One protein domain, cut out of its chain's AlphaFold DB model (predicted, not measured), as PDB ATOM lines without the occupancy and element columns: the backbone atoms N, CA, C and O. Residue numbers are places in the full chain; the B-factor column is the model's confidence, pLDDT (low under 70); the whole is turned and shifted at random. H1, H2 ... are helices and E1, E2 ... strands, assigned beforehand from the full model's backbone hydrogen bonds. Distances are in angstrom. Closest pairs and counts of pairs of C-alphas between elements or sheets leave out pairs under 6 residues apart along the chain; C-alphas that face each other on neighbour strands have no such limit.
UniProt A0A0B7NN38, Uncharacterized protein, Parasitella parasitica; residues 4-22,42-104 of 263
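This is residues 4 to 22 and 42 to 104 of the 263 residues of an uncharacterized protein of Parasitella parasitica (UniProt A0A0B7NN38). The core is the helix H4, with H2 and H3 packing on different sides of it, and a small three-stranded sheet that no helix covers lies away from H4. The loop with Leu 58 beyond E2 and the closing stretch with Leu 97 lie at opposite ends of the long axis, while the short H1 lies by the first turns of H2. The 82 printed residues hold four named helices and three named strands in the order H1 H2 E1 E2 E3 H3 H4, a mixed class. The sheet runs E1 - E2 - E3, all antiparallel. The whole is compact, with a radius of gyration of the C-alphas of 13.2 A and spans of 41 by 28 by 22 A.

H1, residues 4 to 8, and H2, residues 10 to 21, are close but not clearly touching; their closest C-alphas, of Leu 7 and Lys 13, are 6.4 A apart. E1, residues 43 to 45, and E2, residues 52 to 54, form an antiparallel hairpin at 143 degrees, with N 44 and O 53 within hydrogen-bond range at 2.9 A. E2 and E3, residues 63 to 65, form a second antiparallel hairpin at 137 degrees, with N 65 and O 52 at 2.7 A. The three strands make a meander, each the antiparallel neighbour of the one before. H3, residues 68 to 72, touches H4, residues 81 to 91; their closest C-alphas, of Ala 71 and Leu 87, are 5.9 A apart. H2 touches H4 with residues 15 to 20 alone; the closest C-alphas, of Val 16 and Phe 82, are 6.1 A apart. H2 and H4 run opposite ways at a steep tilt of 68 degrees, only just short of perpendicular. H1 and H4 are near each other, with 5 pairs of C-alphas within 10 A. H1, H2, H3 and H4 are not on the sheet. In H2, H3 and H4 every O i to N i+4 pair is within hydrogen-bond range; in H1 0 of 1 is, beside 1 of 2 O i to N i+3 pairs.

H1 begins at C-alpha 4, (-31.695, -26.238, 94.732). H2 is 16.0 A long and H4 is 15.3 A long, from first to last C-alpha. E1 measures 7.1 A, E2 and E3 6.6 A each, H1 7.3 A and H3 6.1 A. E2 begins at C-alpha 52, (-14.863, -31.856, 84.604), and H4 ends at C-alpha 91, (-30.019, -38.509, 89.454).

The C-alphas of Leu 58 and Leu 97, the two farthest apart, are 41.0 A apart. Residues 23 to 41 are not printed, and C-alphas 22 and 42 are 25.0 A apart across this cut. Of the links that are printed whole, none is long. Residues 92 to 104 hold no named element. The mean pLDDT of the printed part is 72.9; 29 residues are under 70, among them 4 to 14, 16 to 22 and 42 to 45.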
ATOM      1  N   LYS A   4     -32.097 -27.649  94.589       53.81
ATOM      2  CA  LYS A   4     -31.695 -26.238  94.732       53.81
ATOM      3  C   LYS A   4     -31.758 -25.692  96.166       53.81
ATOM      4  O   LYS A   4     -31.004 -24.776  96.491       53.81
ATOM      5  N   ASN A   5     -32.644 -26.203  97.025       60.69
ATOM      6  CA  ASN A   5     -32.725 -25.748  98.421       60.69
ATOM      7  C   ASN A   5     -31.661 -26.392  99.325       60.69
ATOM      8  O   ASN A   5     -31.271 -25.783 100.319       60.69
ATOM      9  N   LEU A   6     -31.127 -27.554  98.941       63.94
ATOM     10  CA  LEU A   6     -30.054 -28.239  99.664       63.94
ATOM     11  C   LEU A   6     -28.758 -27.410  99.631       63.94
ATOM     12  O   LEU A   6     -28.130 -27.199 100.662       63.94
ATOM     13  N   LEU A   7     -28.440 -26.810  98.478       60.91
ATOM     14  CA  LEU A   7     -27.277 -25.925  98.289       60.91
ATOM     15  C   LEU A   7     -27.339 -24.618  99.102       60.91
ATOM     16  O   LEU A   7     -26.349 -23.892  99.206       60.91
ATOM     17  N   LYS A   8     -28.497 -24.284  99.684       65.38
ATOM     18  CA  LYS A   8     -28.645 -23.123 100.573       65.38
ATOM     19  C   LYS A   8     -28.323 -23.461 102.030       65.38
ATOM     20  O   LYS A   8     -28.031 -22.532 102.784       65.38
ATOM     21  N   HIS A   9     -28.355 -24.741 102.405       65.06
ATOM     22  CA  HIS A   9     -28.101 -25.209 103.766       65.06
ATOM     23  C   HIS A   9     -26.623 -25.041 104.133       65.06
ATOM     24  O   HIS A   9     -25.742 -25.405 103.355       65.06
ATOM     25  N   GLN A  10     -26.344 -24.490 105.317       60.69
ATOM     26  CA  GLN A  10     -24.978 -24.128 105.708       60.69
ATOM     27  C   GLN A  10     -24.058 -25.353 105.781       60.69
ATOM     28  O   GLN A  10     -22.994 -25.340 105.183       60.69
ATOM     29  N   GLU A  11     -24.525 -26.455 106.371       66.75
ATOM     30  CA  GLU A  11     -23.763 -27.714 106.448       66.75
ATOM     31  C   GLU A  11     -23.391 -28.257 105.055       66.75
ATOM     32  O   GLU A  11     -22.288 -28.752 104.855       66.75
ATOM     33  N   VAL A  12     -24.268 -28.097 104.056       67.00
ATOM     34  CA  VAL A  12     -24.005 -28.533 102.674       67.00
ATOM     35  C   VAL A  12     -22.957 -27.632 102.022       67.00
ATOM     36  O   VAL A  12     -22.050 -28.124 101.353       67.00
ATOM     37  N   LYS A  13     -23.030 -26.319 102.258       67.56
ATOM     38  CA  LYS A  13     -22.001 -25.373 101.806       67.56
ATOM     39  C   LYS A  13     -20.648 -25.668 102.442       67.56
ATOM     40  O   LYS A  13     -19.641 -25.630 101.741       67.56
ATOM     41  N   ASP A  14     -20.625 -25.993 103.729       64.69
ATOM     42  CA  ASP A  14     -19.399 -26.287 104.469       64.69
ATOM     43  C   ASP A  14     -18.762 -27.594 103.972       64.69
ATOM     44  O   ASP A  14     -17.554 -27.642 103.734       64.69
ATOM     45  N   ILE A  15     -19.577 -28.627 103.716       70.44
ATOM     46  CA  ILE A  15     -19.139 -29.892 103.109       70.44
ATOM     47  C   ILE A  15     -18.527 -29.646 101.727       70.44
ATOM     48  O   ILE A  15     -17.413 -30.100 101.472       70.44
ATOM     49  N   VAL A  16     -19.211 -28.903 100.850       65.06
ATOM     50  CA  VAL A  16     -18.727 -28.613  99.488       65.06
ATOM     51  C   VAL A  16     -17.454 -27.774  99.523       65.06
ATOM     52  O   VAL A  16     -16.481 -28.108  98.857       65.06
ATOM     53  N   THR A  17     -17.419 -26.716 100.329       60.69
ATOM     54  CA  THR A  17     -16.266 -25.806 100.399       60.69
ATOM     55  C   THR A  17     -15.024 -26.534 100.908       60.69
ATOM     56  O   THR A  17     -13.951 -26.422 100.313       60.69
ATOM     57  N   LYS A  18     -15.178 -27.356 101.954       68.62
ATOM     58  CA  LYS A  18     -14.096 -28.179 102.504       68.62
ATOM     59  C   LYS A  18     -13.609 -29.234 101.510       68.62
ATOM     60  O   LYS A  18     -12.404 -29.430 101.379       68.62
ATOM     61  N   ALA A  19     -14.537 -29.882 100.810       63.62
ATOM     62  CA  ALA A  19     -14.262 -30.913  99.812       63.62
ATOM     63  C   ALA A  19     -13.570 -30.369  98.549       63.62
ATOM     64  O   ALA A  19     -12.756 -31.066  97.954       63.62
ATOM     65  N   VAL A  20     -13.901 -29.140  98.140       60.88
ATOM     66  CA  VAL A  20     -13.399 -28.524  96.903       60.88
ATOM     67  C   VAL A  20     -12.092 -27.775  97.111       60.88
ATOM     68  O   VAL A  20     -11.197 -27.870  96.281       60.88
ATOM     69  N   SER A  21     -11.980 -27.003  98.190       57.38
ATOM     70  CA  SER A  21     -10.897 -26.020  98.310       57.38
ATOM     71  C   SER A  21      -9.785 -26.434  99.264       57.38
ATOM     72  O   SER A  21      -8.703 -25.863  99.181       57.38
ATOM     73  N   GLY A  22     -10.022 -27.379 100.183       62.62
ATOM     74  CA  GLY A  22      -9.019 -27.878 101.136       62.62
ATOM     75  C   GLY A  22      -8.342 -26.837 102.052       62.62
ATOM     76  O   GLY A  22      -7.505 -27.227 102.861       62.62
ATOM     77  N   ASP A  42     -12.489 -27.018  75.679       59.28
ATOM     78  CA  ASP A  42     -13.304 -26.202  76.593       59.28
ATOM     79  C   ASP A  42     -13.596 -26.929  77.918       59.28
ATOM     80  O   ASP A  42     -14.025 -26.307  78.889       59.28
ATOM     81  N   VAL A  43     -13.354 -28.246  77.954       57.31
ATOM     82  CA  VAL A  43     -13.579 -29.125  79.102       57.31
ATOM     83  C   VAL A  43     -12.343 -29.996  79.343       57.31
ATOM     84  O   VAL A  43     -11.869 -30.660  78.418       57.31
ATOM     85  N   TYR A  44     -11.824 -30.042  80.567       64.69
ATOM     86  CA  TYR A  44     -10.688 -30.896  80.939       64.69
ATOM     87  C   TYR A  44     -10.962 -31.686  82.234       64.69
ATOM     88  O   TYR A  44     -11.870 -31.339  82.990       64.69
ATOM     89  N   PRO A  45     -10.255 -32.806  82.490       61.50
ATOM     90  CA  PRO A  45     -10.474 -33.602  83.696       61.50
ATOM     91  C   PRO A  45     -10.204 -32.779  84.958       61.50
ATOM     92  O   PRO A  45      -9.132 -32.188  85.089       61.50
ATOM     93  N   SER A  46     -11.165 -32.759  85.882       70.25
ATOM     94  CA  SER A  46     -11.025 -32.032  87.143       70.25
ATOM     95  C   SER A  46     -10.155 -32.791  88.142       70.25
ATOM     96  O   SER A  46     -10.094 -34.023  88.137       70.25
ATOM     97  N   THR A  47      -9.547 -32.059  89.075       70.88
ATOM     98  CA  THR A  47      -9.000 -32.638  90.312       70.88
ATOM     99  C   THR A  47     -10.099 -33.062  91.289       70.88
ATOM    100  O   THR A  47      -9.833 -33.816  92.224       70.88
ATOM    101  N   LEU A  48     -11.332 -32.574  91.098       73.06
ATOM    102  CA  LEU A  48     -12.493 -32.990  91.871       73.06
ATOM    103  C   LEU A  48     -13.026 -34.345  91.389       73.06
ATOM    104  O   LEU A  48     -13.230 -34.538  90.187       73.06
ATOM    105  N   PRO A  49     -13.346 -35.265  92.316       75.88
ATOM    106  CA  PRO A  49     -14.028 -36.504  91.977       75.88
ATOM    107  C   PRO A  49     -15.293 -36.225  91.165       75.88
ATOM    108  O   PRO A  49     -16.063 -35.335  91.519       75.88
ATOM    109  N   CYS A  50     -15.492 -36.994  90.094       77.75
ATOM    110  CA  CYS A  50     -16.619 -36.948  89.154       77.75
ATOM    111  C   CYS A  50     -16.882 -35.643  88.376       77.75
ATOM    112  O   CYS A  50     -17.812 -35.622  87.565       77.75
ATOM    113  N   ALA A  51     -16.063 -34.604  88.544       80.00
ATOM    114  CA  ALA A  51     -16.210 -33.339  87.833       80.00
ATOM    115  C   ALA A  51     -15.299 -33.234  86.604       80.00
ATOM    116  O   ALA A  51     -14.271 -33.905  86.482       80.00
ATOM    117  N   MET A  52     -15.691 -32.356  85.691       78.81
ATOM    118  CA  MET A  52     -14.863 -31.856  84.604       78.81
ATOM    119  C   MET A  52     -14.765 -30.343  84.745       78.81
ATOM    120  O   MET A  52     -15.771 -29.688  85.003       78.81
ATOM    121  N   ASP A  53     -13.578 -29.791  84.569       77.62
ATOM    122  CA  ASP A  53     -13.370 -28.354  84.635       77.62
ATOM    123  C   ASP A  53     -13.695 -27.720  83.286       77.62
ATOM    124  O   ASP A  53     -13.391 -28.276  82.230       77.62
ATOM    125  N   VAL A  54     -14.281 -26.532  83.336       76.94
ATOM    126  CA  VAL A  54     -14.560 -25.674  82.191       76.94
ATOM    127  C   VAL A  54     -13.963 -24.306  82.428       76.94
ATOM    128  O   VAL A  54     -14.004 -23.758  83.533       76.94
ATOM    129  N   HIS A  55     -13.416 -23.742  81.362       72.06
ATOM    130  CA  HIS A  55     -12.815 -22.422  81.402       72.06
ATOM    131  C   HIS A  55     -13.887 -21.343  81.641       72.06
ATOM    132  O   HIS A  55     -14.919 -21.322  80.969       72.06
ATOM    133  N   CYS A  56     -13.687 -20.457  82.624       68.06
ATOM    134  CA  CYS A  56     -14.737 -19.534  83.076       68.06
ATOM    135  C   CYS A  56     -14.246 -18.135  83.490       68.06
ATOM    136  O   CYS A  56     -14.838 -17.515  84.377       68.06
ATOM    137  N   ASP A  57     -13.226 -17.617  82.804       64.31
ATOM    138  CA  ASP A  57     -12.443 -16.411  83.151       64.31
ATOM    139  C   ASP A  57     -13.227 -15.117  83.427       64.31
ATOM    140  O   ASP A  57     -12.675 -14.159  83.963       64.31
ATOM    141  N   LEU A  58     -14.513 -15.056  83.075       58.06
ATOM    142  CA  LEU A  58     -15.313 -13.832  83.141       58.06
ATOM    143  C   LEU A  58     -16.289 -13.766  84.323       58.06
ATOM    144  O   LEU A  58     -16.719 -12.671  84.680       58.06
ATOM    145  N   TRP A  59     -16.676 -14.897  84.923       70.00
ATOM    146  CA  TRP A  59     -17.764 -14.916  85.917       70.00
ATOM    147  C   TRP A  59     -17.547 -15.857  87.107       70.00
ATOM    148  O   TRP A  59     -18.275 -15.749  88.095       70.00
ATOM    149  N   ALA A  60     -16.554 -16.750  87.058       71.50
ATOM    150  CA  ALA A  60     -16.239 -17.660  88.155       71.50
ATOM    151  C   ALA A  60     -14.740 -17.983  88.213       71.50
ATOM    152  O   ALA A  60     -14.027 -17.882  87.222       71.50
ATOM    153  N   ARG A  61     -14.260 -18.401  89.391       68.81
ATOM    154  CA  ARG A  61     -12.870 -18.863  89.570       68.81
ATOM    155  C   ARG A  61     -12.615 -20.223  88.931       68.81
ATOM    156  O   ARG A  61     -11.514 -20.486  88.474       68.81
ATOM    157  N   GLN A  62     -13.607 -21.101  89.021       72.06
ATOM    158  CA  GLN A  62     -13.592 -22.464  88.512       72.06
ATOM    159  C   GLN A  62     -15.028 -22.827  88.145       72.06
ATOM    160  O   GLN A  62     -15.953 -22.524  88.908       72.06
ATOM    161  N   CYS A  63     -15.216 -23.470  86.999       77.94
ATOM    162  CA  CYS A  63     -16.503 -23.998  86.585       77.94
ATOM    163  C   CYS A  63     -16.380 -25.511  86.490       77.94
ATOM    164  O   CYS A  63     -15.588 -26.020  85.709       77.94
ATOM    165  N   HIS A  64     -17.159 -26.211  87.306       79.81
ATOM    166  CA  HIS A  64     -17.174 -27.666  87.358       79.81
ATOM    167  C   HIS A  64     -18.459 -28.159  86.704       79.81
ATOM    168  O   HIS A  64     -19.554 -27.844  87.172       79.81
ATOM    169  N   ILE A  65     -18.334 -28.926  85.627       79.38
ATOM    170  CA  ILE A  65     -19.440 -29.646  85.003       79.38
ATOM    171  C   ILE A  65     -19.441 -31.073  85.518       79.38
ATOM    172  O   ILE A  65     -18.447 -31.795  85.452       79.38
ATOM    173  N   ILE A  66     -20.603 -31.492  85.998       80.81
ATOM    174  CA  ILE A  66     -20.840 -32.853  86.452       80.81
ATOM    175  C   ILE A  66     -22.018 -33.387  85.663       80.81
ATOM    176  O   ILE A  66     -23.029 -32.703  85.497       80.81
ATOM    177  N   ASN A  67     -21.878 -34.602  85.155       82.25
ATOM    178  CA  ASN A  67     -22.955 -35.290  84.475       82.25
ATOM    179  C   ASN A  67     -23.135 -36.687  85.064       82.25
ATOM    180  O   ASN A  67     -22.286 -37.210  85.784       82.25
ATOM    181  N   HIS A  68     -24.264 -37.300  84.733       79.69
ATOM    182  CA  HIS A  68     -24.637 -38.608  85.256       79.69
ATOM    183  C   HIS A  68     -23.558 -39.664  84.954       79.69
ATOM    184  O   HIS A  68     -23.169 -40.452  85.814       79.69
ATOM    185  N   ALA A  69     -22.995 -39.641  83.743       80.44
ATOM    186  CA  ALA A  69     -21.968 -40.592  83.326       80.44
ATOM    187  C   ALA A  69     -20.630 -40.412  84.068       80.44
ATOM    188  O   ALA A  69     -19.919 -41.394  84.287       80.44
ATOM    189  N   SER A  70     -20.258 -39.186  84.444       78.00
ATOM    190  CA  SER A  70     -19.040 -38.913  85.209       78.00
ATOM    191  C   SER A  70     -19.214 -39.269  86.681       78.00
ATOM    192  O   SER A  70     -18.270 -39.779  87.279       78.00
ATOM    193  N   ALA A  71     -20.415 -39.081  87.231       79.00
ATOM    194  CA  ALA A  71     -20.775 -39.424  88.603       79.00
ATOM    195  C   ALA A  71     -20.872 -40.942  88.834       79.00
ATOM    196  O   ALA A  71     -20.241 -41.458  89.758       79.00
ATOM    197  N   LYS A  72     -21.547 -41.688  87.944       81.12
ATOM    198  CA  LYS A  72     -21.726 -43.147  88.093       81.12
ATOM    199  C   LYS A  72     -20.429 -43.955  88.103       81.12
ATOM    200  O   LYS A  72     -20.365 -45.006  88.731       81.12
ATOM    201  N   LYS A  73     -19.359 -43.455  87.477       80.88
ATOM    202  CA  LYS A  73     -18.034 -44.112  87.483       80.88
ATOM    203  C   LYS A  73     -17.419 -44.261  88.877       80.88
ATOM    204  O   LYS A  73     -16.474 -45.025  89.035       80.88
ATOM    205  N   TRP A  74     -17.923 -43.518  89.859       76.00
ATOM    206  CA  TRP A  74     -17.401 -43.501  91.222       76.00
ATOM    207  C   TRP A  74     -18.203 -44.382  92.192       76.00
ATOM    208  O   TRP A  74     -17.813 -44.523  93.355       76.00
ATOM    209  N   ILE A  75     -19.286 -45.008  91.716       75.69
ATOM    210  CA  ILE A  75     -20.094 -45.965  92.478       75.69
ATOM    211  C   ILE A  75     -19.255 -47.224  92.760       75.69
ATOM    212  O   ILE A  75     -18.653 -47.796  91.854       75.69
ATOM    213  N   GLY A  76     -19.195 -47.647  94.029       67.56
ATOM    214  CA  GLY A  76     -18.441 -48.829  94.482       67.56
ATOM    215  C   GLY A  76     -17.126 -48.537  95.223       67.56
ATOM    216  O   GLY A  76     -16.520 -49.457  95.769       67.56
ATOM    217  N   SER A  77     -16.702 -47.273  95.291       67.44
ATOM    218  CA  SER A  77     -15.641 -46.795  96.196       67.44
ATOM    219  C   SER A  77     -16.256 -46.085  97.414       67.44
ATOM    220  O   SER A  77     -17.455 -45.836  97.413       67.44
ATOM    221  N   ALA A  78     -15.488 -45.762  98.462       73.31
ATOM    222  CA  ALA A  78     -15.998 -44.885  99.525       73.31
ATOM    223  C   ALA A  78     -16.310 -43.509  98.913       73.31
ATOM    224  O   ALA A  78     -15.391 -42.846  98.421       73.31
ATOM    225  N   LEU A  79     -17.585 -43.101  98.879       75.56
ATOM    226  CA  LEU A  79     -17.952 -41.905  98.128       75.56
ATOM    227  C   LEU A  79     -17.406 -40.657  98.802       75.56
ATOM    228  O   LEU A  79     -17.651 -40.373  99.973       75.56
ATOM    229  N   HIS A  80     -16.715 -39.853  98.003       81.56
ATOM    230  CA  HIS A  80     -16.392 -38.501  98.403       81.56
ATOM    231  C   HIS A  80     -17.696 -37.694  98.565       81.56
ATOM    232  O   HIS A  80     -18.569 -37.790  97.694       81.56
ATOM    233  N   PRO A  81     -17.846 -36.851  99.605       83.50
ATOM    234  CA  PRO A  81     -19.088 -36.110  99.842       83.50
ATOM    235  C   PRO A  81     -19.555 -35.252  98.666       83.50
ATOM    236  O   PRO A  81     -20.753 -35.114  98.428       83.50
ATOM    237  N   PHE A  82     -18.609 -34.717  97.890       81.81
ATOM    238  CA  PHE A  82     -18.917 -33.983  96.665       81.81
ATOM    239  C   PHE A  82     -19.539 -34.886  95.589       81.81
ATOM    240  O   PHE A  82     -20.514 -34.494  94.954       81.81
ATOM    241  N   THR A  83     -19.035 -36.111  95.425       82.69
ATOM    242  CA  THR A  83     -19.598 -37.108  94.504       82.69
ATOM    243  C   THR A  83     -20.993 -37.531  94.936       82.69
ATOM    244  O   THR A  83     -21.893 -37.568  94.106       82.69
ATOM    245  N   ALA A  84     -21.190 -37.792  96.232       85.69
ATOM    246  CA  ALA A  84     -22.489 -38.158  96.797       85.69
ATOM    247  C   ALA A  84     -23.543 -37.064  96.543       85.69
ATOM    248  O   ALA A  84     -24.613 -37.329  96.001       85.69
ATOM    249  N   LEU A  85     -23.205 -35.803  96.836       85.38
ATOM    250  CA  LEU A  85     -24.081 -34.666  96.547       85.38
ATOM    251  C   LEU A  85     -24.369 -34.521  95.050       85.38
ATOM    252  O   LEU A  85     -25.481 -34.155  94.664       85.38
ATOM    253  N   SER A  86     -23.368 -34.784  94.215       84.88
ATOM    254  CA  SER A  86     -23.497 -34.674  92.767       84.88
ATOM    255  C   SER A  86     -24.414 -35.746  92.196       84.88
ATOM    256  O   SER A  86     -25.300 -35.402  91.423       84.88
ATOM    257  N   LEU A  87     -24.268 -37.001  92.629       85.00
ATOM    258  CA  LEU A  87     -25.182 -38.094  92.283       85.00
ATOM    259  C   LEU A  87     -26.610 -37.758  92.710       85.00
ATOM    260  O   LEU A  87     -27.498 -37.725  91.870       85.00
ATOM    261  N   LEU A  88     -26.811 -37.356  93.968       84.88
ATOM    262  CA  LEU A  88     -28.129 -36.941  94.459       84.88
ATOM    263  C   LEU A  88     -28.740 -35.798  93.624       84.88
ATOM    264  O   LEU A  88     -29.946 -35.749  93.390       84.88
ATOM    265  N   SER A  89     -27.910 -34.849  93.184       81.56
ATOM    266  CA  SER A  89     -28.363 -33.679  92.424       81.56
ATOM    267  C   SER A  89     -28.682 -33.991  90.965       81.56
ATOM    268  O   SER A  89     -29.589 -33.372  90.401       81.56
ATOM    269  N   VAL A  90     -27.920 -34.898  90.358       83.00
ATOM    270  CA  VAL A  90     -28.031 -35.267  88.945       83.00
ATOM    271  C   VAL A  90     -29.094 -36.340  88.739       83.00
ATOM    272  O   VAL A  90     -29.908 -36.193  87.830       83.00
ATOM    273  N   ASP A  91     -29.121 -37.359  89.594       79.88
ATOM    274  CA  ASP A  91     -30.019 -38.509  89.454       79.88
ATOM    275  C   ASP A  91     -31.438 -38.164  89.937       79.88
ATOM    276  O   ASP A  91     -32.407 -38.777  89.501       79.88
ATOM    277  N   GLN A  92     -31.575 -37.123  90.776       74.88
ATOM    278  CA  GLN A  92     -32.854 -36.620  91.309       74.88
ATOM    279  C   GLN A  92     -33.744 -37.717  91.915       74.88
ATOM    280  O   GLN A  92     -34.972 -37.606  91.893       74.88
ATOM    281  N   GLU A  93     -33.119 -38.760  92.462       76.12
ATOM    282  CA  GLU A  93     -33.806 -39.906  93.050       76.12
ATOM    283  C   GLU A  93     -34.743 -39.451  94.169       76.12
ATOM    284  O   GLU A  93     -34.428 -38.553  94.962       76.12
ATOM    285  N   THR A  94     -35.929 -40.056  94.210       69.38
ATOM    286  CA  THR A  94     -36.991 -39.609  95.115       69.38
ATOM    287  C   THR A  94     -36.866 -40.233  96.495       69.38
ATOM    288  O   THR A  94     -37.308 -39.646  97.485       69.38
ATOM    289  N   CYS A  95     -36.205 -41.387  96.584       72.50
ATOM    290  CA  CYS A  95     -35.938 -42.052  97.843       72.50
ATOM    291  C   CYS A  95     -34.546 -42.690  97.879       72.50
ATOM    292  O   CYS A  95     -33.964 -43.053  96.862       72.50
ATOM    293  N   LEU A  96     -34.023 -42.863  99.095       77.44
ATOM    294  CA  LEU A  96     -32.706 -43.459  99.315       77.44
ATOM    295  C   LEU A  96     -32.636 -44.899  98.778       77.44
ATOM    296  O   LEU A  96     -31.581 -45.309  98.322       77.44
ATOM    297  N   LEU A  97     -33.741 -45.654  98.811       74.38
ATOM    298  CA  LEU A  97     -33.795 -47.058  98.376       74.38
ATOM    299  C   LEU A  97     -33.681 -47.237  96.857       74.38
ATOM    300  O   LEU A  97     -33.261 -48.304  96.412       74.38
ATOM    301  N   GLU A  98     -34.035 -46.212  96.080       72.19
ATOM    302  CA  GLU A  98     -33.812 -46.174  94.629       72.19
ATOM    303  C   GLU A  98     -32.327 -46.013  94.294       72.19
ATOM    304  O   GLU A  98     -31.893 -46.423  93.219       72.19
ATOM    305  N   SER A  99     -31.542 -45.487  95.238       73.81
ATOM    306  CA  SER A  99     -30.131 -45.216  95.031       73.81
ATOM    307  C   SER A  99     -29.300 -46.486  94.989       73.81
ATOM    308  O   SER A  99     -29.247 -47.257  95.951       73.81
ATOM    309  N   GLU A 100     -28.511 -46.641  93.927       75.44
ATOM    310  CA  GLU A 100     -27.483 -47.689  93.816       75.44
ATOM    311  C   GLU A 100     -26.450 -47.617  94.968       75.44
ATOM    312  O   GLU A 100     -25.713 -48.572  95.227       75.44
ATOM    313  N   VAL A 101     -26.420 -46.494  95.697       78.44
ATOM    314  CA  VAL A 101     -25.438 -46.146  96.730       78.44
ATOM    315  C   VAL A 101     -26.065 -45.979  98.125       78.44
ATOM    316  O   VAL A 101     -25.471 -45.388  99.027       78.44
ATOM    317  N   TRP A 102     -27.262 -46.522  98.353       78.38
ATOM    318  CA  TRP A 102     -28.032 -46.306  99.587       78.38
ATOM    319  C   TRP A 102     -27.322 -46.701 100.893       78.38
ATOM    320  O   TRP A 102     -27.654 -46.193 101.962       78.38
ATOM    321  N   LYS A 103     -26.342 -47.611 100.822       80.62
ATOM    322  CA  LYS A 103     -25.557 -48.081 101.977       80.62
ATOM    323  C   LYS A 103     -24.434 -47.127 102.392       80.62
ATOM    324  O   LYS A 103     -23.814 -47.353 103.431       80.62
ATOM    325  N   ASP A 104     -24.128 -46.112 101.586       85.50
ATOM    326  CA  ASP A 104     -23.091 -45.135 101.909       85.50
ATOM    327  C   ASP A 104     -23.578 -44.170 103.003       85.50
ATOM    328  O   ASP A 104     -24.697 -43.643 102.963       85.50
TER     329      ASP A 104